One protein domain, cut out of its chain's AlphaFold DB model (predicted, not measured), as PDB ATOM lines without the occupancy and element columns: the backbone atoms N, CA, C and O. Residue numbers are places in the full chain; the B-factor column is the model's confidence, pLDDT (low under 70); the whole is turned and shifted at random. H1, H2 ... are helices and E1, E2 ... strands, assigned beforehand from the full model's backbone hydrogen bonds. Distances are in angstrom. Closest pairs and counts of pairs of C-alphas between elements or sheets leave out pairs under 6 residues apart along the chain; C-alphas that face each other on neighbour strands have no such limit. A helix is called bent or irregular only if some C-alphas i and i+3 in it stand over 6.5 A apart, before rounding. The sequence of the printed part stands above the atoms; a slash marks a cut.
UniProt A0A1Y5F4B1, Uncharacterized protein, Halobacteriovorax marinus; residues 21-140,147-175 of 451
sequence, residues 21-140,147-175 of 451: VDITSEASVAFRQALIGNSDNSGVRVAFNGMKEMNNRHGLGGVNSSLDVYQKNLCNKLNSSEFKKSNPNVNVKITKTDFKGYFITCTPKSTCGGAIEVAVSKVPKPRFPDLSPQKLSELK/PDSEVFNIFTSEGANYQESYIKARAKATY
ATOM      1  N   VAL A  21      -0.941 -46.425  25.880       88.31
ATOM      2  CA  VAL A  21      -2.074 -45.953  25.089       88.31
ATOM      3  C   VAL A  21      -2.061 -44.427  25.107       88.31
ATOM      4  O   VAL A  21      -2.413 -43.806  26.113       88.31
ATOM      5  N   ASP A  22      -1.603 -43.821  24.013       84.19
ATOM      6  CA  ASP A  22      -1.580 -42.368  23.847       84.19
ATOM      7  C   ASP A  22      -2.935 -41.876  23.330       84.19
ATOM      8  O   ASP A  22      -3.312 -42.135  22.188       84.19
ATOM      9  N   ILE A  23      -3.672 -41.170  24.190       83.00
ATOM     10  CA  ILE A  23      -4.982 -40.598  23.863       83.00
ATOM     11  C   ILE A  23      -4.916 -39.076  23.748       83.00
ATOM     12  O   ILE A  23      -5.938 -38.402  23.844       83.00
ATOM     13  N   THR A  24      -3.725 -38.505  23.552       74.44
ATOM     14  CA  THR A  24      -3.539 -37.052  23.399       74.44
ATOM     15  C   THR A  24      -3.968 -36.528  22.022       74.44
ATOM     16  O   THR A  24      -4.173 -35.326  21.867       74.44
ATOM     17  N   SER A  25      -4.236 -37.407  21.052       67.31
ATOM     18  CA  SER A  25      -4.728 -37.048  19.712       67.31
ATOM     19  C   SER A  25      -6.221 -36.677  19.667       67.31
ATOM     20  O   SER A  25      -7.009 -37.128  20.500       67.31
ATOM     21  N   GLU A  26      -6.634 -35.900  18.657       64.81
ATOM     22  CA  GLU A  26      -8.049 -35.568  18.383       64.81
ATOM     23  C   GLU A  26      -8.899 -36.833  18.170       64.81
ATOM     24  O   GLU A  26      -9.989 -36.965  18.726       64.81
ATOM     25  N   ALA A  27      -8.359 -37.821  17.450       68.00
ATOM     26  CA  ALA A  27      -9.028 -39.101  17.202       68.00
ATOM     27  C   ALA A  27      -9.440 -39.832  18.496       68.00
ATOM     28  O   ALA A  27     -10.308 -40.703  18.474       68.00
ATOM     29  N   SER A  28      -8.842 -39.459  19.631       79.38
ATOM     30  CA  SER A  28      -9.107 -40.047  20.940       79.38
ATOM     31  C   SER A  28      -9.975 -39.172  21.853       79.38
ATOM     32  O   SER A  28     -10.136 -39.532  23.018       79.38
ATOM     33  N   VAL A  29     -10.566 -38.061  21.378       74.25
ATOM     34  CA  VAL A  29     -11.420 -37.163  22.195       74.25
ATOM     35  C   VAL A  29     -12.527 -37.941  22.904       74.25
ATOM     36  O   VAL A  29     -12.656 -37.834  24.122       74.25
ATOM     37  N   ALA A  30     -13.279 -38.776  22.183       77.75
ATOM     38  CA  ALA A  30     -14.348 -39.582  22.775       77.75
ATOM     39  C   ALA A  30     -13.815 -40.532  23.861       77.75
ATOM     40  O   ALA A  30     -14.435 -40.702  24.911       77.75
ATOM     41  N   PHE A  31     -12.628 -41.109  23.652       81.75
ATOM     42  CA  PHE A  31     -12.017 -41.994  24.635       81.75
ATOM     43  C   PHE A  31     -11.488 -41.227  25.859       81.75
ATOM     44  O   PHE A  31     -11.689 -41.674  26.990       81.75
ATOM     45  N   ARG A  32     -10.905 -40.035  25.672       84.31
ATOM     46  CA  ARG A  32     -10.555 -39.114  26.768       84.31
ATOM     47  C   ARG A  32     -11.781 -38.705  27.570       84.31
ATOM     48  O   ARG A  32     -11.743 -38.774  28.792       84.31
ATOM     49  N   GLN A  33     -12.861 -38.304  26.903       79.94
ATOM     50  CA  GLN A  33     -14.120 -37.935  27.552       79.94
ATOM     51  C   GLN A  33     -14.687 -39.104  28.358       79.94
ATOM     52  O   GLN A  33     -15.097 -38.905  29.498       79.94
ATOM     53  N   ALA A  34     -14.658 -40.320  27.805       82.81
ATOM     54  CA  ALA A  34     -15.082 -41.520  28.514       82.81
ATOM     55  C   ALA A  34     -14.200 -41.800  29.738       82.81
ATOM     56  O   ALA A  34     -14.726 -42.111  30.800       82.81
ATOM     57  N   LEU A  35     -12.876 -41.654  29.631       84.50
ATOM     58  CA  LEU A  35     -11.964 -41.829  30.765       84.50
ATOM     59  C   LEU A  35     -12.196 -40.777  31.857       84.50
ATOM     60  O   LEU A  35     -12.253 -41.124  33.034       84.50
ATOM     61  N   ILE A  36     -12.341 -39.508  31.467       81.31
ATOM     62  CA  ILE A  36     -12.605 -38.386  32.375       81.31
ATOM     63  C   ILE A  36     -13.973 -38.542  33.040       81.31
ATOM     64  O   ILE A  36     -14.099 -38.260  34.223       81.31
ATOM     65  N   GLY A  37     -14.989 -38.986  32.302       76.19
ATOM     66  CA  GLY A  37     -16.351 -39.152  32.808       76.19
ATOM     67  C   GLY A  37     -16.598 -40.448  33.581       76.19
ATOM     68  O   GLY A  37     -17.668 -40.591  34.167       76.19
ATOM     69  N   ASN A  38     -15.659 -41.397  33.584       79.50
ATOM     70  CA  ASN A  38     -15.833 -42.685  34.250       79.50
ATOM     71  C   ASN A  38     -15.404 -42.608  35.722       79.50
ATOM     72  O   ASN A  38     -14.214 -42.552  36.040       79.50
ATOM     73  N   SER A  39     -16.392 -42.657  36.617       70.12
ATOM     74  CA  SER A  39     -16.210 -42.625  38.072       70.12
ATOM     75  C   SER A  39     -15.604 -43.895  38.664       70.12
ATOM     76  O   SER A  39     -15.143 -43.856  39.801       70.12
ATOM     77  N   ASP A  40     -15.589 -44.998  37.915       73.12
ATOM     78  CA  ASP A  40     -15.316 -46.334  38.447       73.12
ATOM     79  C   ASP A  40     -13.901 -46.818  38.115       73.12
ATOM     80  O   ASP A  40     -13.483 -47.896  38.548       73.12
ATOM     81  N   ASN A  41     -13.143 -46.066  37.316       79.00
ATOM     82  CA  ASN A  41     -11.791 -46.429  36.905       79.00
ATOM     83  C   ASN A  41     -10.748 -45.884  37.880       79.00
ATOM     84  O   ASN A  41     -10.075 -44.904  37.565       79.00
ATOM     85  N   SER A  42     -10.583 -46.539  39.032       87.94
ATOM     86  CA  SER A  42      -9.495 -46.219  39.959       87.94
ATOM     87  C   SER A  42      -8.126 -46.418  39.312       87.94
ATOM     88  O   SER A  42      -7.934 -47.259  38.425       87.94
ATOM     89  N   GLY A  43      -7.160 -45.620  39.753       90.94
ATOM     90  CA  GLY A  43      -5.815 -45.671  39.210       90.94
ATOM     91  C   GLY A  43      -4.880 -44.658  39.843       90.94
ATOM     92  O   GLY A  43      -5.259 -43.883  40.725       90.94
ATOM     93  N   VAL A  44      -3.643 -44.671  39.360       92.56
ATOM     94  CA  VAL A  44      -2.569 -43.793  39.817       92.56
ATOM     95  C   VAL A  44      -2.263 -42.767  38.740       92.56
ATOM     96  O   VAL A  44      -1.905 -43.105  37.608       92.56
ATOM     97  N   ARG A  45      -2.366 -41.489  39.100       93.00
ATOM     98  CA  ARG A  45      -1.849 -40.387  38.295       93.00
ATOM     99  C   ARG A  45      -0.355 -40.260  38.546       93.00
ATOM    100  O   ARG A  45       0.055 -40.057  39.682       93.00
ATOM    101  N   VAL A  46       0.441 -40.318  37.485       93.31
ATOM    102  CA  VAL A  46       1.845 -39.895  37.475       93.31
ATOM    103  C   VAL A  46       1.878 -38.518  36.825       93.31
ATOM    104  O   VAL A  46       1.658 -38.419  35.624       93.31
ATOM    105  N   ALA A  47       2.096 -37.461  37.602       91.06
ATOM    106  CA  ALA A  47       2.082 -36.079  37.133       91.06
ATOM    107  C   ALA A  47       3.494 -35.492  37.050       91.06
ATOM    108  O   ALA A  47       4.319 -35.699  37.940       91.06
ATOM    109  N   PHE A  48       3.737 -34.722  35.997       90.75
ATOM    110  CA  PHE A  48       4.956 -33.962  35.766       90.75
ATOM    111  C   PHE A  48       4.739 -32.506  36.162       90.75
ATOM    112  O   PHE A  48       3.949 -31.794  35.541       90.75
ATOM    113  N   ASN A  49       5.461 -32.060  37.183       86.38
ATOM    114  CA  ASN A  49       5.505 -30.668  37.602       86.38
ATOM    115  C   ASN A  49       6.804 -30.007  37.128       86.38
ATOM    116  O   ASN A  49       7.839 -30.668  37.052       86.38
ATOM    117  N   GLY A  50       6.754 -28.710  36.822       80.44
ATOM    118  CA  GLY A  50       7.903 -27.962  36.294       80.44
ATOM    119  C   GLY A  50       8.097 -28.077  34.775       80.44
ATOM    120  O   GLY A  50       9.154 -27.734  34.252       80.44
ATOM    121  N   MET A  51       7.101 -28.596  34.043       80.19
ATOM    122  CA  MET A  51       7.176 -28.792  32.586       80.19
ATOM    123  C   MET A  51       7.395 -27.484  31.819       80.19
ATOM    124  O   MET A  51       8.153 -27.464  30.851       80.19
ATOM    125  N   LYS A  52       6.751 -26.387  32.240       74.44
ATOM    126  CA  LYS A  52       6.889 -25.073  31.592       74.44
ATOM    127  C   LYS A  52       8.323 -24.560  31.727       74.44
ATOM    128  O   LYS A  52       8.947 -24.175  30.744       74.44
ATOM    129  N   GLU A  53       8.874 -24.631  32.929       77.12
ATOM    130  CA  GLU A  53      10.236 -24.224  33.244       77.12
ATOM    131  C   GLU A  53      11.256 -25.088  32.499       77.12
ATOM    132  O   GLU A  53      12.221 -24.554  31.949       77.12
ATOM    133  N   MET A  54      11.031 -26.404  32.425       80.19
ATOM    134  CA  MET A  54      11.888 -27.305  31.655       80.19
ATOM    135  C   MET A  54      11.844 -26.991  30.160       80.19
ATOM    136  O   MET A  54      12.898 -26.937  29.529       80.19
ATOM    137  N   ASN A  55      10.663 -26.713  29.600       70.38
ATOM    138  CA  ASN A  55      10.530 -26.301  28.203       70.38
ATOM    139  C   ASN A  55      11.274 -24.986  27.935       70.38
ATOM    140  O   ASN A  55      11.986 -24.889  26.941       70.38
ATOM    141  N   ASN A  56      11.209 -24.011  28.842       67.06
ATOM    142  CA  ASN A  56      11.922 -22.739  28.684       67.06
ATOM    143  C   ASN A  56      13.454 -22.910  28.752       67.06
ATOM    144  O   ASN A  56      14.214 -22.237  28.044       67.06
ATOM    145  N   ARG A  57      13.935 -23.829  29.597       77.44
ATOM    146  CA  ARG A  57      15.369 -24.101  29.776       77.44
ATOM    147  C   ARG A  57      15.950 -24.929  28.632       77.44
ATOM    148  O   ARG A  57      16.905 -24.491  27.994       77.44
ATOM    149  N   HIS A  58      15.349 -26.075  28.345       74.81
ATOM    150  CA  HIS A  58      15.923 -27.135  27.499       74.81
ATOM    151  C   HIS A  58      15.320 -27.213  26.107       74.81
ATOM    152  O   HIS A  58      15.822 -27.912  25.227       74.81
ATOM    153  N   GLY A  59      14.219 -26.503  25.923       64.00
ATOM    154  CA  GLY A  59      13.363 -26.623  24.774       64.00
ATOM    155  C   GLY A  59      12.561 -27.914  24.743       64.00
ATOM    156  O   GLY A  59      12.993 -28.978  25.186       64.00
ATOM    157  N   LEU A  60      11.359 -27.833  24.183       62.38
ATOM    158  CA  LEU A  60      10.409 -28.949  24.219       62.38
ATOM    159  C   LEU A  60      10.896 -30.190  23.471       62.38
ATOM    160  O   LEU A  60      10.528 -31.291  23.846       62.38
ATOM    161  N   GLY A  61      11.737 -30.046  22.439       67.81
ATOM    162  CA  GLY A  61      12.359 -31.203  21.785       67.81
ATOM    163  C   GLY A  61      13.210 -32.013  22.769       67.81
ATOM    164  O   GLY A  61      13.024 -33.222  22.897       67.81
ATOM    165  N   GLY A  62      14.071 -31.326  23.527       73.88
ATOM    166  CA  GLY A  62      14.900 -31.930  24.568       73.88
ATOM    167  C   GLY A  62      14.078 -32.512  25.718       73.88
ATOM    168  O   GLY A  62      14.333 -33.638  26.154       73.88
ATOM    169  N   VAL A  63      13.049 -31.789  26.168       78.06
ATOM    170  CA  VAL A  63      12.111 -32.269  27.196       78.06
ATOM    171  C   VAL A  63      11.376 -33.520  26.725       78.06
ATOM    172  O   VAL A  63      11.418 -34.532  27.418       78.06
ATOM    173  N   ASN A  64      10.784 -33.509  25.530       78.50
ATOM    174  CA  ASN A  64      10.055 -34.653  24.979       78.50
ATOM    175  C   ASN A  64      10.954 -35.881  24.836       78.50
ATOM    176  O   ASN A  64      10.576 -36.950  25.297       78.50
ATOM    177  N   SER A  65      12.168 -35.735  24.293       80.44
ATOM    178  CA  SER A  65      13.115 -36.857  24.208       80.44
ATOM    179  C   SER A  65      13.456 -37.433  25.588       80.44
ATOM    180  O   SER A  65      13.543 -38.650  25.752       80.44
ATOM    181  N   SER A  66      13.595 -36.576  26.602       87.88
ATOM    182  CA  SER A  66      13.844 -37.001  27.986       87.88
ATOM    183  C   SER A  66      12.643 -37.749  28.578       87.88
ATOM    184  O   SER A  66      12.807 -38.750  29.282       87.88
ATOM    185  N   LEU A  67      11.425 -37.296  28.267       89.38
ATOM    186  CA  LEU A  67      10.183 -37.937  28.694       89.38
ATOM    187  C   LEU A  67       9.909 -39.249  27.960       89.38
ATOM    188  O   LEU A  67       9.398 -40.174  28.584       89.38
ATOM    189  N   ASP A  68      10.305 -39.380  26.694       87.31
ATOM    190  CA  ASP A  68      10.218 -40.636  25.942       87.31
ATOM    191  C   ASP A  68      11.126 -41.710  26.556       87.31
ATOM    192  O   ASP A  68      10.740 -42.876  26.677       87.31
ATOM    193  N   VAL A  69      12.330 -41.325  26.997       90.50
ATOM    194  CA  VAL A  69      13.228 -42.217  27.750       90.50
ATOM    195  C   VAL A  69      12.591 -42.618  29.079       90.50
ATOM    196  O   VAL A  69      12.568 -43.803  29.419       90.50
ATOM    197  N   TYR A  70      12.019 -41.661  29.811       92.94
ATOM    198  CA  TYR A  70      11.294 -41.953  31.046       92.94
ATOM    199  C   TYR A  70      10.106 -42.896  30.812       92.94
ATOM    200  O   TYR A  70       9.937 -43.853  31.561       92.94
ATOM    201  N   GLN A  71       9.326 -42.688  29.747       91.94
ATOM    202  CA  GLN A  71       8.199 -43.539  29.366       91.94
ATOM    203  C   GLN A  71       8.650 -44.986  29.143       91.94
ATOM    204  O   GLN A  71       8.048 -45.915  29.681       91.94
ATOM    205  N   LYS A  72       9.748 -45.181  28.399       91.06
ATOM    206  CA  LYS A  72      10.346 -46.506  28.175       91.06
ATOM    207  C   LYS A  72      10.789 -47.148  29.489       91.06
ATOM    208  O   LYS A  72      10.492 -48.315  29.724       91.06
ATOM    209  N   ASN A  73      11.445 -46.391  30.368       93.06
ATOM    210  CA  ASN A  73      11.897 -46.892  31.668       93.06
ATOM    211  C   ASN A  73      10.729 -47.269  32.588       93.06
ATOM    212  O   ASN A  73      10.768 -48.324  33.220       93.06
ATOM    213  N   LEU A  74       9.677 -46.449  32.623       93.50
ATOM    214  CA  LEU A  74       8.445 -46.731  33.353       93.50
ATOM    215  C   LEU A  74       7.800 -48.027  32.852       93.50
ATOM    216  O   LEU A  74       7.513 -48.921  33.647       93.50
ATOM    217  N   CYS A  75       7.657 -48.162  31.532       90.94
ATOM    218  CA  CYS A  75       7.155 -49.379  30.902       90.94
ATOM    219  C   CYS A  75       7.980 -50.614  31.274       90.94
ATOM    220  O   CYS A  75       7.434 -51.637  31.687       90.94
ATOM    221  N   ASN A  76       9.306 -50.517  31.163       90.88
ATOM    222  CA  ASN A  76      10.216 -51.608  31.493       90.88
ATOM    223  C   ASN A  76      10.109 -51.998  32.967       90.88
ATOM    224  O   ASN A  76      10.133 -53.185  33.288       90.88
ATOM    225  N   LYS A  77       9.958 -51.022  33.871       92.75
ATOM    226  CA  LYS A  77       9.828 -51.298  35.302       92.75
ATOM    227  C   LYS A  77       8.527 -52.032  35.612       92.75
ATOM    228  O   LYS A  77       8.573 -53.040  36.318       92.75
ATOM    229  N   LEU A  78       7.409 -51.587  35.042       90.31
ATOM    230  CA  LEU A  78       6.086 -52.192  35.240       90.31
ATOM    231  C   LEU A  78       5.943 -53.563  34.560       90.31
ATOM    232  O   LEU A  78       5.196 -54.409  35.039       90.31
ATOM    233  N   ASN A  79       6.720 -53.838  33.509       86.94
ATOM    234  CA  ASN A  79       6.780 -55.163  32.884       86.94
ATOM    235  C   ASN A  79       7.915 -56.059  33.399       86.94
ATOM    236  O   ASN A  79       8.017 -57.212  32.965       86.94
ATOM    237  N   SER A  80       8.759 -55.560  34.305       88.38
ATOM    238  CA  SER A  80       9.924 -56.295  34.796       88.38
ATOM    239  C   SER A  80       9.527 -57.585  35.513       88.38
ATOM    240  O   SER A  80       8.485 -57.673  36.166       88.38
ATOM    241  N   SER A  81      10.399 -58.594  35.457       86.31
ATOM    242  CA  SER A  81      10.202 -59.834  36.211       86.31
ATOM    243  C   SER A  81      10.132 -59.595  37.719       86.31
ATOM    244  O   SER A  81       9.449 -60.339  38.405       86.31
ATOM    245  N   GLU A  82      10.826 -58.577  38.244       89.12
ATOM    246  CA  GLU A  82      10.731 -58.172  39.655       89.12
ATOM    247  C   GLU A  82       9.304 -57.720  39.982       89.12
ATOM    248  O   GLU A  82       8.677 -58.277  40.879       89.12
ATOM    249  N   PHE A  83       8.757 -56.781  39.200       88.75
ATOM    250  CA  PHE A  83       7.399 -56.283  39.407       88.75
ATOM    251  C   PHE A  83       6.361 -57.400  39.269       88.75
ATOM    252  O   PHE A  83       5.512 -57.547  40.146       88.75
ATOM    253  N   LYS A  84       6.471 -58.231  38.224       87.62
ATOM    254  CA  LYS A  84       5.559 -59.361  37.991       87.62
ATOM    255  C   LYS A  84       5.673 -60.445  39.063       87.62
ATOM    256  O   LYS A  84       4.665 -61.024  39.427       87.62
ATOM    257  N   LYS A  85       6.862 -60.715  39.614       87.12
ATOM    258  CA  LYS A  85       7.021 -61.672  40.729       87.12
ATOM    259  C   LYS A  85       6.346 -61.173  42.002       87.12
ATOM    260  O   LYS A  85       5.709 -61.962  42.690       87.12
ATOM    261  N   SER A  86       6.476 -59.883  42.306       86.44
ATOM    262  CA  SER A  86       5.813 -59.275  43.462       86.44
ATOM    263  C   SER A  86       4.308 -59.074  43.249       86.44
ATOM    264  O   SER A  86       3.575 -58.968  44.225       86.44
ATOM    265  N   ASN A  87       3.847 -59.042  41.994       84.94
ATOM    266  CA  ASN A  87       2.461 -58.764  41.615       84.94
ATOM    267  C   ASN A  87       1.972 -59.728  40.505       84.94
ATOM    268  O   ASN A  87       1.631 -59.282  39.407       84.94
ATOM    269  N   PRO A  88       1.933 -61.054  40.753       78.06
ATOM    270  CA  PRO A  88       1.790 -62.080  39.707       78.06
ATOM    271  C   PRO A  88       0.459 -62.059  38.949       78.06
ATOM    272  O   PRO A  88       0.386 -62.582  37.842       78.06
ATOM    273  N   ASN A  89      -0.566 -61.417  39.511       79.56
ATOM    274  CA  ASN A  89      -1.907 -61.333  38.929       79.56
ATOM    275  C   ASN A  89      -2.288 -59.906  38.510       79.56
ATOM    276  O   ASN A  89      -3.467 -59.633  38.297       79.56
ATOM    277  N   VAL A  90      -1.322 -58.984  38.447       80.50
ATOM    278  CA  VAL A  90      -1.587 -57.574  38.152       80.50
ATOM    279  C   VAL A  90      -1.272 -57.276  36.694       80.50
ATOM    280  O   VAL A  90      -0.117 -57.281  36.273       80.50
ATOM    281  N   ASN A  91      -2.316 -56.960  35.932       83.94
ATOM    282  CA  ASN A  91      -2.187 -56.397  34.594       83.94
ATOM    283  C   ASN A  91      -2.252 -54.878  34.680       83.94
ATOM    284  O   ASN A  91      -3.215 -54.342  35.225       83.94
ATOM    285  N   VAL A  92      -1.252 -54.196  34.126       88.88
ATOM    286  CA  VAL A  92      -1.132 -52.736  34.166       88.88
ATOM    287  C   VAL A  92      -1.419 -52.155  32.787       88.88
ATOM    288  O   VAL A  92      -0.913 -52.654  31.784       88.88
ATOM    289  N   LYS A  93      -2.198 -51.074  32.739       89.88
ATOM    290  CA  LYS A  93      -2.411 -50.263  31.540       89.88
ATOM    291  C   LYS A  93      -1.930 -48.844  31.805       89.88
ATOM    292  O   LYS A  93      -2.400 -48.191  32.733       89.88
ATOM    293  N   ILE A  94      -1.020 -48.360  30.965       91.94
ATOM    294  CA  ILE A  94      -0.515 -46.988  31.023       91.94
ATOM    295  C   ILE A  94      -1.234 -46.186  29.945       91.94
ATOM    296  O   ILE A  94      -1.161 -46.521  28.766       91.94
ATOM    297  N   THR A  95      -1.929 -45.128  30.346       90.25
ATOM    298  CA  THR A  95      -2.629 -44.226  29.430       90.25
ATOM    299  C   THR A  95      -2.002 -42.844  29.519       90.25
ATOM    300  O   THR A  95      -1.928 -42.263  30.601       90.25
ATOM    301  N   LYS A  96      -1.549 -42.293  28.397       87.75
ATOM    302  CA  LYS A  96      -1.080 -40.907  28.330       87.75
ATOM    303  C   LYS A  96      -2.267 -40.020  27.983       87.75
ATOM    304  O   LYS A  96      -2.780 -40.065  26.869       87.75
ATOM    305  N   THR A  97      -2.744 -39.282  28.978       75.94
ATOM    306  CA  THR A  97      -3.994 -38.514  28.905       75.94
ATOM    307  C   THR A  97      -3.777 -37.067  28.477       75.94
ATOM    308  O   THR A  97      -4.681 -36.452  27.920       75.94
ATOM    309  N   ASP A  98      -2.584 -36.536  28.732       75.88
ATOM    310  CA  ASP A  98      -2.161 -35.170  28.443       75.88
ATOM    311  C   ASP A  98      -0.617 -35.096  28.411       75.88
ATOM    312  O   ASP A  98       0.082 -36.088  28.627       75.88
ATOM    313  N   PHE A  99      -0.066 -33.907  28.157       73.50
ATOM    314  CA  PHE A  99       1.384 -33.658  28.209       73.50
ATOM    315  C   PHE A  99       1.935 -33.499  29.637       73.50
ATOM    316  O   PHE A  99       3.140 -33.337  29.821       73.50
ATOM    317  N   LYS A 100       1.066 -33.522  30.652       80.00
ATOM    318  CA  LYS A 100       1.399 -33.334  32.068       80.00
ATOM    319  C   LYS A 100       1.566 -34.673  32.801       80.00
ATOM    320  O   LYS A 100       1.765 -34.654  34.014       80.00
ATOM    321  N   GLY A 101       1.478 -35.821  32.117       88.88
ATOM    322  CA  GLY A 101       1.787 -37.125  32.705       88.88
ATOM    323  C   GLY A 101       0.934 -38.299  32.217       88.88
ATOM    324  O   GLY A 101       0.348 -38.277  31.136       88.88
ATOM    325  N   TYR A 102       0.859 -39.344  33.044       91.69
ATOM    326  CA  TYR A 102       0.194 -40.614  32.735       91.69
ATOM    327  C   TYR A 102      -0.882 -40.958  33.758       91.69
ATOM    328  O   TYR A 102      -0.786 -40.598  34.929       91.69
ATOM    329  N   PHE A 103      -1.883 -41.712  33.327       92.44
ATOM    330  CA  PHE A 103      -2.835 -42.386  34.195       92.44
ATOM    331  C   PHE A 103      -2.665 -43.899  34.069       92.44
ATOM    332  O   PHE A 103      -2.726 -44.449  32.968       92.44
ATOM    333  N   ILE A 104      -2.416 -44.562  35.195       92.19
ATOM    334  CA  ILE A 104      -2.109 -45.988  35.255       92.19
ATOM    335  C   ILE A 104      -3.261 -46.713  35.943       92.19
ATOM    336  O   ILE A 104      -3.585 -46.407  37.089       92.19
ATOM    337  N   THR A 105      -3.863 -47.680  35.252       89.75
ATOM    338  CA  THR A 105      -4.916 -48.548  35.797       89.75
ATOM    339  C   THR A 105      -4.448 -49.995  35.874       89.75
ATOM    340  O   THR A 105      -3.512 -50.401  35.179       89.75
ATOM    341  N   CYS A 106      -5.094 -50.778  36.738       85.56
ATOM    342  CA  CYS A 106      -4.669 -52.136  37.053       85.56
ATOM    343  C   CYS A 106      -5.858 -53.089  37.123       85.56
ATOM    344  O   CYS A 106      -6.954 -52.708  37.536       85.56
ATOM    345  N   THR A 107      -5.629 -54.347  36.759       83.56
ATOM    346  CA  THR A 107      -6.588 -55.441  36.945       83.56
ATOM    347  C   THR A 107      -5.919 -56.549  37.760       83.56
ATOM    348  O   THR A 107      -4.920 -57.080  37.272       83.56
ATOM    349  N   PRO A 108      -6.436 -56.901  38.958       80.31
ATOM    350  CA  PRO A 108      -7.622 -56.339  39.627       80.31
ATOM    351  C   PRO A 108      -7.395 -54.929  40.214       80.31
ATOM    352  O   PRO A 108      -6.307 -54.609  40.691       80.31
ATOM    353  N   LYS A 109      -8.447 -54.092  40.226       76.31
ATOM    354  CA  LYS A 109      -8.394 -52.663  40.618       76.31
ATOM    355  C   LYS A 109      -7.826 -52.405  42.019       76.31
ATOM    356  O   LYS A 109      -7.144 -51.408  42.223       76.31
ATOM    357  N   SER A 110      -8.065 -53.312  42.967       76.12
ATOM    358  CA  SER A 110      -7.630 -53.199  44.371       76.12
ATOM    359  C   SER A 110      -6.110 -53.164  44.570       76.12
ATOM    360  O   SER A 110      -5.645 -52.908  45.673       76.12
ATOM    361  N   THR A 111      -5.330 -53.432  43.522       74.06
ATOM    362  CA  THR A 111      -3.864 -53.541  43.589       74.06
ATOM    363  C   THR A 111      -3.132 -52.316  43.043       74.06
ATOM    364  O   THR A 111      -1.907 -52.328  42.932       74.06
ATOM    365  N   CYS A 112      -3.866 -51.260  42.674       74.62
ATOM    366  CA  CYS A 112      -3.319 -50.230  41.802       74.62
ATOM    367  C   CYS A 112      -2.470 -49.165  42.497       74.62
ATOM    368  O   CYS A 112      -1.464 -48.766  41.930       74.62
ATOM    369  N   GLY A 113      -2.803 -48.734  43.715       76.75
ATOM    370  CA  GLY A 113      -2.037 -47.709  44.428       76.75
ATOM    371  C   GLY A 113      -0.598 -48.103  44.752       76.75
ATOM    372  O   GLY A 113       0.341 -47.817  44.006       76.75
ATOM    373  N   GLY A 114      -0.417 -48.771  45.894       81.31
ATOM    374  CA  GLY A 114       0.900 -48.936  46.517       81.31
ATOM    375  C   GLY A 114       1.958 -49.595  45.624       81.31
ATOM    376  O   GLY A 114       3.108 -49.160  45.607       81.31
ATOM    377  N   ALA A 115       1.587 -50.604  44.831       85.06
ATOM    378  CA  ALA A 115       2.535 -51.287  43.950       85.06
ATOM    379  C   ALA A 115       3.038 -50.382  42.811       85.06
ATOM    380  O   ALA A 115       4.233 -50.391  42.498       85.06
ATOM    381  N   ILE A 116       2.151 -49.584  42.206       89.50
ATOM    382  CA  ILE A 116       2.512 -48.669  41.118       89.50
ATOM    383  C   ILE A 116       3.325 -47.499  41.656       89.50
ATOM    384  O   ILE A 116       4.345 -47.164  41.062       89.50
ATOM    385  N   GLU A 117       2.944 -46.912  42.791       89.50
ATOM    386  CA  GLU A 117       3.703 -45.804  43.384       89.50
ATOM    387  C   GLU A 117       5.138 -46.219  43.749       89.50
ATOM    388  O   GLU A 117       6.093 -45.504  43.437       89.50
ATOM    389  N   VAL A 118       5.315 -47.419  44.320       88.75
ATOM    390  CA  VAL A 118       6.644 -47.994  44.595       88.75
ATOM    391  C   VAL A 118       7.412 -48.295  43.308       88.75
ATOM    392  O   VAL A 118       8.630 -48.122  43.258       88.75
ATOM    393  N   ALA A 119       6.743 -48.756  42.252       91.38
ATOM    394  CA  ALA A 119       7.402 -48.995  40.972       91.38
ATOM    395  C   ALA A 119       7.868 -47.684  40.325       91.38
ATOM    396  O   ALA A 119       9.013 -47.608  39.884       91.38
ATOM    397  N   VAL A 120       7.014 -46.654  40.315       92.44
ATOM    398  CA  VAL A 120       7.294 -45.327  39.749       92.44
ATOM    399  C   VAL A 120       8.438 -44.639  40.491       92.44
ATOM    400  O   VAL A 120       9.319 -44.084  39.841       92.44
ATOM    401  N   SER A 121       8.496 -44.722  41.824       91.38
ATOM    402  CA  SER A 121       9.582 -44.104  42.606       91.38
ATOM    403  C   SER A 121      10.964 -44.710  42.329       91.38
ATOM    404  O   SER A 121      11.981 -44.052  42.536       91.38
ATOM    405  N   LYS A 122      11.009 -45.947  41.817       92.75
ATOM    406  CA  LYS A 122      12.236 -46.628  41.377       92.75
ATOM    407  C   LYS A 122      12.623 -46.305  39.928       92.75
ATOM    408  O   LYS A 122      13.682 -46.750  39.483       92.75
ATOM    409  N   VAL A 123      11.784 -45.598  39.169       94.19
ATOM    410  CA  VAL A 123      12.117 -45.174  37.804       94.19
ATOM    411  C   VAL A 123      13.051 -43.964  37.891       94.19
ATOM    412  O   VAL A 123      12.707 -42.985  38.555       94.19
ATOM    413  N   PRO A 124      14.222 -43.987  37.226       91.81
ATOM    414  CA  PRO A 124      15.100 -42.824  37.192       91.81
ATOM    415  C   PRO A 124      14.359 -41.596  36.659       91.81
ATOM    416  O   PRO A 124      13.683 -41.684  35.631       91.81
ATOM    417  N   LYS A 125      14.502 -40.449  37.339       90.31
ATOM    418  CA  LYS A 125      13.943 -39.176  36.863       90.31
ATOM    419  C   LYS A 125      14.464 -38.860  35.443       90.31
ATOM    420  O   LYS A 125      15.595 -39.237  35.123       90.31
ATOM    421  N   PRO A 126      13.679 -38.160  34.600       90.31
ATOM    422  CA  PRO A 126      14.139 -37.695  33.298       90.31
ATOM    423  C   PRO A 126      15.437 -36.898  33.432       90.31
ATOM    424  O   PRO A 126      15.558 -36.039  34.307       90.31
ATOM    425  N   ARG A 127      16.401 -37.181  32.554       89.94
ATOM    426  CA  ARG A 127      17.626 -36.393  32.429       89.94
ATOM    427  C   ARG A 127      17.491 -35.489  31.217       89.94
ATOM    428  O   ARG A 127      17.463 -35.989  30.097       89.94
ATOM    429  N   PHE A 128      17.418 -34.186  31.463       87.00
ATOM    430  CA  PHE A 128      17.337 -33.183  30.409       87.00
ATOM    431  C   PHE A 128      18.707 -32.941  29.756       87.00
ATOM    432  O   PHE A 128      19.732 -33.211  30.392       87.00
ATOM    433  N   PRO A 129      18.744 -32.483  28.489       83.56
ATOM    434  CA  PRO A 129      19.989 -32.138  27.812       83.56
ATOM    435  C   PRO A 129      20.791 -31.089  28.583       83.56
ATOM    436  O   PRO A 129      20.221 -30.197  29.208       83.56
ATOM    437  N   ASP A 130      22.119 -31.166  28.507       85.38
ATOM    438  CA  ASP A 130      22.968 -30.163  29.141       85.38
ATOM    439  C   ASP A 130      22.769 -28.793  28.469       85.38
ATOM    440  O   ASP A 130      22.740 -28.665  27.242       85.38
ATOM    441  N   LEU A 131      22.643 -27.751  29.291       79.12
ATOM    442  CA  LEU A 131      22.569 -26.373  28.814       79.12
ATOM    443  C   LEU A 131      23.944 -25.903  28.334       79.12
ATOM    444  O   LEU A 131      24.973 -26.268  28.904       79.12
ATOM    445  N   SER A 132      23.968 -25.015  27.336       81.81
ATOM    446  CA  SER A 132      25.215 -24.348  26.957       81.81
ATOM    447  C   SER A 132      25.792 -23.569  28.153       81.81
ATOM    448  O   SER A 132      25.019 -23.026  28.954       81.81
ATOM    449  N   PRO A 133      27.130 -23.452  28.282       87.19
ATOM    450  CA  PRO A 133      27.749 -22.730  29.395       87.19
ATOM    451  C   PRO A 133      27.216 -21.301  29.561       87.19
ATOM    452  O   PRO A 133      26.976 -20.853  30.680       87.19
ATOM    453  N   GLN A 134      26.956 -20.617  28.443       83.50
ATOM    454  CA  GLN A 134      26.382 -19.274  28.426       83.50
ATOM    455  C   GLN A 134      24.962 -19.247  29.012       83.50
ATOM    456  O   GLN A 134      24.714 -18.511  29.965       83.50
ATOM    457  N   LYS A 135      24.046 -20.093  28.514       77.12
ATOM    458  CA  LYS A 135      22.656 -20.141  28.999       77.12
ATOM    459  C   LYS A 135      22.588 -20.558  30.470       77.12
ATOM    460  O   LYS A 135      21.779 -20.035  31.232       77.12
ATOM    461  N   LEU A 136      23.462 -21.474  30.893       83.56
ATOM    462  CA  LEU A 136      23.575 -21.869  32.294       83.56
ATOM    463  C   LEU A 136      24.051 -20.708  33.179       83.56
ATOM    464  O   LEU A 136      23.503 -20.513  34.262       83.56
ATOM    465  N   SER A 137      25.040 -19.930  32.727       85.94
ATOM    466  CA  SER A 137      25.524 -18.745  33.444       85.94
ATOM    467  C   SER A 137      24.440 -17.669  33.565       85.94
ATOM    468  O   SER A 137      24.238 -17.125  34.648       85.94
ATOM    469  N   GLU A 138      23.701 -17.403  32.485       81.38
ATOM    470  CA  GLU A 138      22.576 -16.457  32.472       81.38
ATOM    471  C   GLU A 138      21.466 -16.869  33.447       81.38
ATOM    472  O   GLU A 138      20.939 -16.034  34.180       81.38
ATOM    473  N   LEU A 139      21.118 -18.158  33.494       76.00
ATOM    474  CA  LEU A 139      20.111 -18.667  34.427       76.00
ATOM    475  C   LEU A 139      20.584 -18.606  35.880       76.00
ATOM    476  O   LEU A 139      19.802 -18.199  36.734       76.00
ATOM    477  N   LYS A 140      21.844 -18.965  36.164       83.81
ATOM    478  CA  LYS A 140      22.424 -18.908  37.518       83.81
ATOM    479  C   LYS A 140      22.520 -17.488  38.073       83.81
ATOM    480  O   LYS A 140      22.485 -17.316  39.286       83.81
ATOM    481  N   PRO A 147      18.272 -25.678  40.403       83.81
ATOM    482  CA  PRO A 147      18.698 -26.705  39.456       83.81
ATOM    483  C   PRO A 147      17.500 -27.521  38.951       83.81
ATOM    484  O   PRO A 147      16.451 -27.581  39.591       83.81
ATOM    485  N   ASP A 148      17.638 -28.183  37.801       83.75
ATOM    486  CA  ASP A 148      16.516 -28.910  37.180       83.75
ATOM    487  C   ASP A 148      15.928 -30.002  38.079       83.75
ATOM    488  O   ASP A 148      14.726 -30.245  38.034       83.75
ATOM    489  N   SER A 149      16.748 -30.616  38.937       82.06
ATOM    490  CA  SER A 149      16.321 -31.616  39.923       82.06
ATOM    491  C   SER A 149      15.353 -31.083  40.978       82.06
ATOM    492  O   SER A 149      14.626 -31.876  41.577       82.06
ATOM    493  N   GLU A 150      15.374 -29.772  41.221       82.19
ATOM    494  CA  GLU A 150      14.495 -29.077  42.164       82.19
ATOM    495  C   GLU A 150      13.272 -28.479  41.461       82.19
ATOM    496  O   GLU A 150      12.200 -28.396  42.054       82.19
ATOM    497  N   VAL A 151      13.400 -28.132  40.177       82.88
ATOM    498  CA  VAL A 151      12.295 -27.589  39.375       82.88
ATOM    499  C   VAL A 151      11.377 -28.689  38.847       82.88
ATOM    500  O   VAL A 151      10.156 -28.576  38.953       82.88
ATOM    501  N   PHE A 152      11.941 -29.761  38.283       87.88
ATOM    502  CA  PHE A 152      11.168 -30.853  37.708       87.88
ATOM    503  C   PHE A 152      10.902 -31.953  38.734       87.88
ATOM    504  O   PHE A 152      11.810 -32.645  39.209       87.88
ATOM    505  N   ASN A 153       9.624 -32.161  39.032       88.88
ATOM    506  CA  ASN A 153       9.186 -33.140  40.013       88.88
ATOM    507  C   ASN A 153       8.129 -34.070  39.431       88.88
ATOM    508  O   ASN A 153       7.285 -33.664  38.634       88.88
ATOM    509  N   ILE A 154       8.184 -35.332  39.851       91.00
ATOM    510  CA  ILE A 154       7.195 -36.342  39.495       91.00
ATOM    511  C   ILE A 154       6.399 -36.659  40.749       91.00
ATOM    512  O   ILE A 154       6.968 -37.077  41.757       91.00
ATOM    513  N   PHE A 155       5.088 -36.474  40.669       90.12
ATOM    514  CA  PHE A 155       4.169 -36.800  41.748       90.12
ATOM    515  C   PHE A 155       3.316 -37.991  41.350       90.12
ATOM    516  O   PHE A 155       2.779 -38.035  40.245       90.12
ATOM    517  N   THR A 156       3.169 -38.944  42.264       91.25
ATOM    518  CA  THR A 156       2.149 -39.983  42.153       91.25
ATOM    519  C   THR A 156       0.997 -39.690  43.094       91.25
ATOM    520  O   THR A 156       1.208 -39.169  44.202       91.25
ATOM    521  N   SER A 157      -0.210 -40.006  42.637       90.50
ATOM    522  CA  SER A 157      -1.382 -40.019  43.495       90.50
ATOM    523  C   SER A 157      -2.426 -41.029  43.037       90.50
ATOM    524  O   SER A 157      -2.821 -41.047  41.870       90.50
ATOM    525  N   GLU A 158      -2.894 -41.844  43.976       90.75
ATOM    526  CA  GLU A 158      -4.045 -42.723  43.805       90.75
ATOM    527  C   GLU A 158      -5.373 -41.974  44.019       90.75
ATOM    528  O   GLU A 158      -5.538 -41.162  44.939       90.75
ATOM    529  N   GLY A 159      -6.357 -42.282  43.176       89.00
ATOM    530  CA  GLY A 159      -7.726 -41.784  43.304       89.00
ATOM    531  C   GLY A 159      -8.753 -42.833  42.896       89.00
ATOM    532  O   GLY A 159      -8.430 -43.799  42.198       89.00
ATOM    533  N   ALA A 160     -10.010 -42.623  43.303       87.75
ATOM    534  CA  ALA A 160     -11.111 -43.502  42.914       87.75
ATOM    535  C   ALA A 160     -11.385 -43.451  41.402       87.75
ATOM    536  O   ALA A 160     -11.922 -44.400  40.841       87.75
ATOM    537  N   ASN A 161     -10.969 -42.369  40.736       87.75
ATOM    538  CA  ASN A 161     -11.008 -42.203  39.287       87.75
ATOM    539  C   ASN A 161      -9.894 -41.273  38.770       87.75
ATOM    540  O   ASN A 161      -9.080 -40.734  39.534       87.75
ATOM    541  N   TYR A 162      -9.859 -41.073  37.448       87.81
ATOM    542  CA  TYR A 162      -8.901 -40.179  36.790       87.81
ATOM    543  C   TYR A 162      -8.968 -38.744  37.324       87.81
ATOM    544  O   TYR A 162      -7.938 -38.128  37.577       87.81
ATOM    545  N   GLN A 163     -10.171 -38.207  37.518       87.38
ATOM    546  CA  GLN A 163     -10.346 -36.808  37.896       87.38
ATOM    547  C   GLN A 163      -9.846 -36.544  39.325       87.38
ATOM    548  O   GLN A 163      -9.161 -35.553  39.577       87.38
ATOM    549  N   GLU A 164     -10.136 -37.453  40.260       89.44
ATOM    550  CA  GLU A 164      -9.676 -37.342  41.646       89.44
ATOM    551  C   GLU A 164      -8.153 -37.480  41.740       89.44
ATOM    552  O   GLU A 164      -7.494 -36.648  42.361       89.44
ATOM    553  N   SER A 165      -7.578 -38.493  41.083       89.56
ATOM    554  CA  SER A 165      -6.121 -38.682  41.054       89.56
ATOM    555  C   SER A 165      -5.396 -37.513  40.371       89.56
ATOM    556  O   SER A 165      -4.313 -37.125  40.811       89.56
ATOM    557  N   TYR A 166      -6.003 -36.894  39.349       89.56
ATOM    558  CA  TYR A 166      -5.495 -35.677  38.711       89.56
ATOM    559  C   TYR A 166      -5.398 -34.515  39.704       89.56
ATOM    560  O   TYR A 166      -4.317 -33.942  39.862       89.56
ATOM    561  N   ILE A 167      -6.489 -34.195  40.410       90.19
ATOM    562  CA  ILE A 167      -6.490 -33.086  41.374       90.19
ATOM    563  C   ILE A 167      -5.558 -33.386  42.545       90.19
ATOM    564  O   ILE A 167      -4.778 -32.519  42.916       90.19
ATOM    565  N   LYS A 168      -5.555 -34.604  43.097       90.38
ATOM    566  CA  LYS A 168      -4.636 -34.948  44.195       90.38
ATOM    567  C   LYS A 168      -3.169 -34.811  43.796       90.38
ATOM    568  O   LYS A 168      -2.370 -34.312  44.586       90.38
ATOM    569  N   ALA A 169      -2.797 -35.220  42.582       89.12
ATOM    570  CA  ALA A 169      -1.423 -35.082  42.107       89.12
ATOM    571  C   ALA A 169      -1.005 -33.607  41.985       89.12
ATOM    572  O   ALA A 169       0.120 -33.262  42.342       89.12
ATOM    573  N   ARG A 170      -1.916 -32.729  41.542       87.31
ATOM    574  CA  ARG A 170      -1.689 -31.275  41.542       87.31
ATOM    575  C   ARG A 170      -1.663 -30.693  42.945       87.31
ATOM    576  O   ARG A 170      -0.791 -29.889  43.250       87.31
ATOM    577  N   ALA A 171      -2.567 -31.140  43.809       89.50
ATOM    578  CA  ALA A 171      -2.603 -30.721  45.193       89.50
ATOM    579  C   ALA A 171      -1.274 -31.054  45.879       89.50
ATOM    580  O   ALA A 171      -0.701 -30.191  46.513       89.50
ATOM    581  N   LYS A 172      -0.701 -32.240  45.660       87.38
ATOM    582  CA  LYS A 172       0.609 -32.632  46.209       87.38
ATOM    583  C   LYS A 172       1.779 -31.770  45.713       87.38
ATOM    584  O   LYS A 172       2.781 -31.651  46.410       87.38
ATOM    585  N   ALA A 173       1.670 -31.187  44.519       80.75
ATOM    586  CA  ALA A 173       2.688 -30.286  43.979       80.75
ATOM    587  C   ALA A 173       2.662 -28.898  44.641       80.75
ATOM    588  O   ALA A 173       3.697 -28.237  44.709       80.75
ATOM    589  N   THR A 174       1.494 -28.477  45.127       83.88
ATOM    590  CA  THR A 174       1.245 -27.117  45.634       83.88
ATOM    591  C   THR A 174       1.058 -27.077  47.158       83.88
ATOM    592  O   THR A 174       1.401 -26.091  47.803       83.88
ATOM    593  N   TYR A 175       0.547 -28.158  47.743       84.69
ATOM    594  CA  TYR A 175       0.154 -28.308  49.141       84.69
ATOM    595  C   TYR A 175       0.892 -29.502  49.751       84.69
ATOM    596  O   TYR A 175       0.957 -30.587  49.175       84.69
TER     597      TYR A 175
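What this domain is: This is residues 21 to 140 and 147 to 175 of the 451 residues of an uncharacterized protein of Halobacteriovorax marinus (UniProt A0A1Y5F4B1). What is the main picture? A strongly twisted sheet of four strands, E2, E3, E1 and E4, is the middle of three layers, with helices H2 and H4 on one face and H1 and H7 on the other. H5 lies far out at one end, apart from the other named elements. What is it made of? The 149 printed residues, of mixed class, have seven named helices and four named strands, in the order H1 E1 H2 H3 E2 E3 H4 H5 H6 E4 H7, and the sheet is antiparallel. How large is it? It is compact, with a radius of gyration of the C-alphas of 16.2 A and spans of 51 by 35 by 32 A.

Where its parts are: Where are the strands? E2 is residues 91 to 98, 22.1 A long, E3 101 to 107, 20.6 A, E1 43 to 49, and E4 153 to 159. Where are the helices? H2 is residues 51 to 79, 26.4 A long, and H7 162 to 174, 18.8 A, ending at C-alpha 174 at (1.245, -27.117, 45.634). H1 is residues 26 to 37, beginning at C-alpha 26 at (-8.049, -35.568, 18.383); H3 is 81 to 86, H4 113 to 121, H5 133 to 140 and H6 148 to 151. Which are irregular? H1 has C-alphas 27 and 30 7.7 A apart, and H2 has C-alphas 57 and 60 8.9 A apart, with a kink of 121 degrees near residue 58.

How they stand to each other: How do the strands pair? E2 and E3 form a hairpin, with N 95 and O 103 at 2.8 A; N 46 and O 102 of E1 and E3 are at 2.8 A, and N 45 and O 157 of E1 and E4 at 2.8 A, within hydrogen-bond range. E1, H2, H3 and E2 make a split strand-helix-strand unit, two strands running the same way with E3 between them, and its crossover is right-handed. What is on the sheet? H7 has a height over the sheet of 7.1 A, on the opposite face from H2 and H4, which touch through residues 74 to 78 of H2, the closest C-alphas being those of Lys 77 and Ala 119, 6.6 A. How do the helix backbones run? Every O i to N i+4 pair is within hydrogen-bond range in H3, H4, H5 and H7, but 6 of 8 in H1 and 22 of 25 in H2; H6 is too short for such a pair.

The domain as a whole: What is missing or long? Residues 141 to 146 are not printed, and C-alphas 140 and 147 are 8.9 A apart across the cut. The link from H4 to H5 is long. Where is confidence low? Residues 25 to 27, 56 and 59 to 61 have pLDDT under 70.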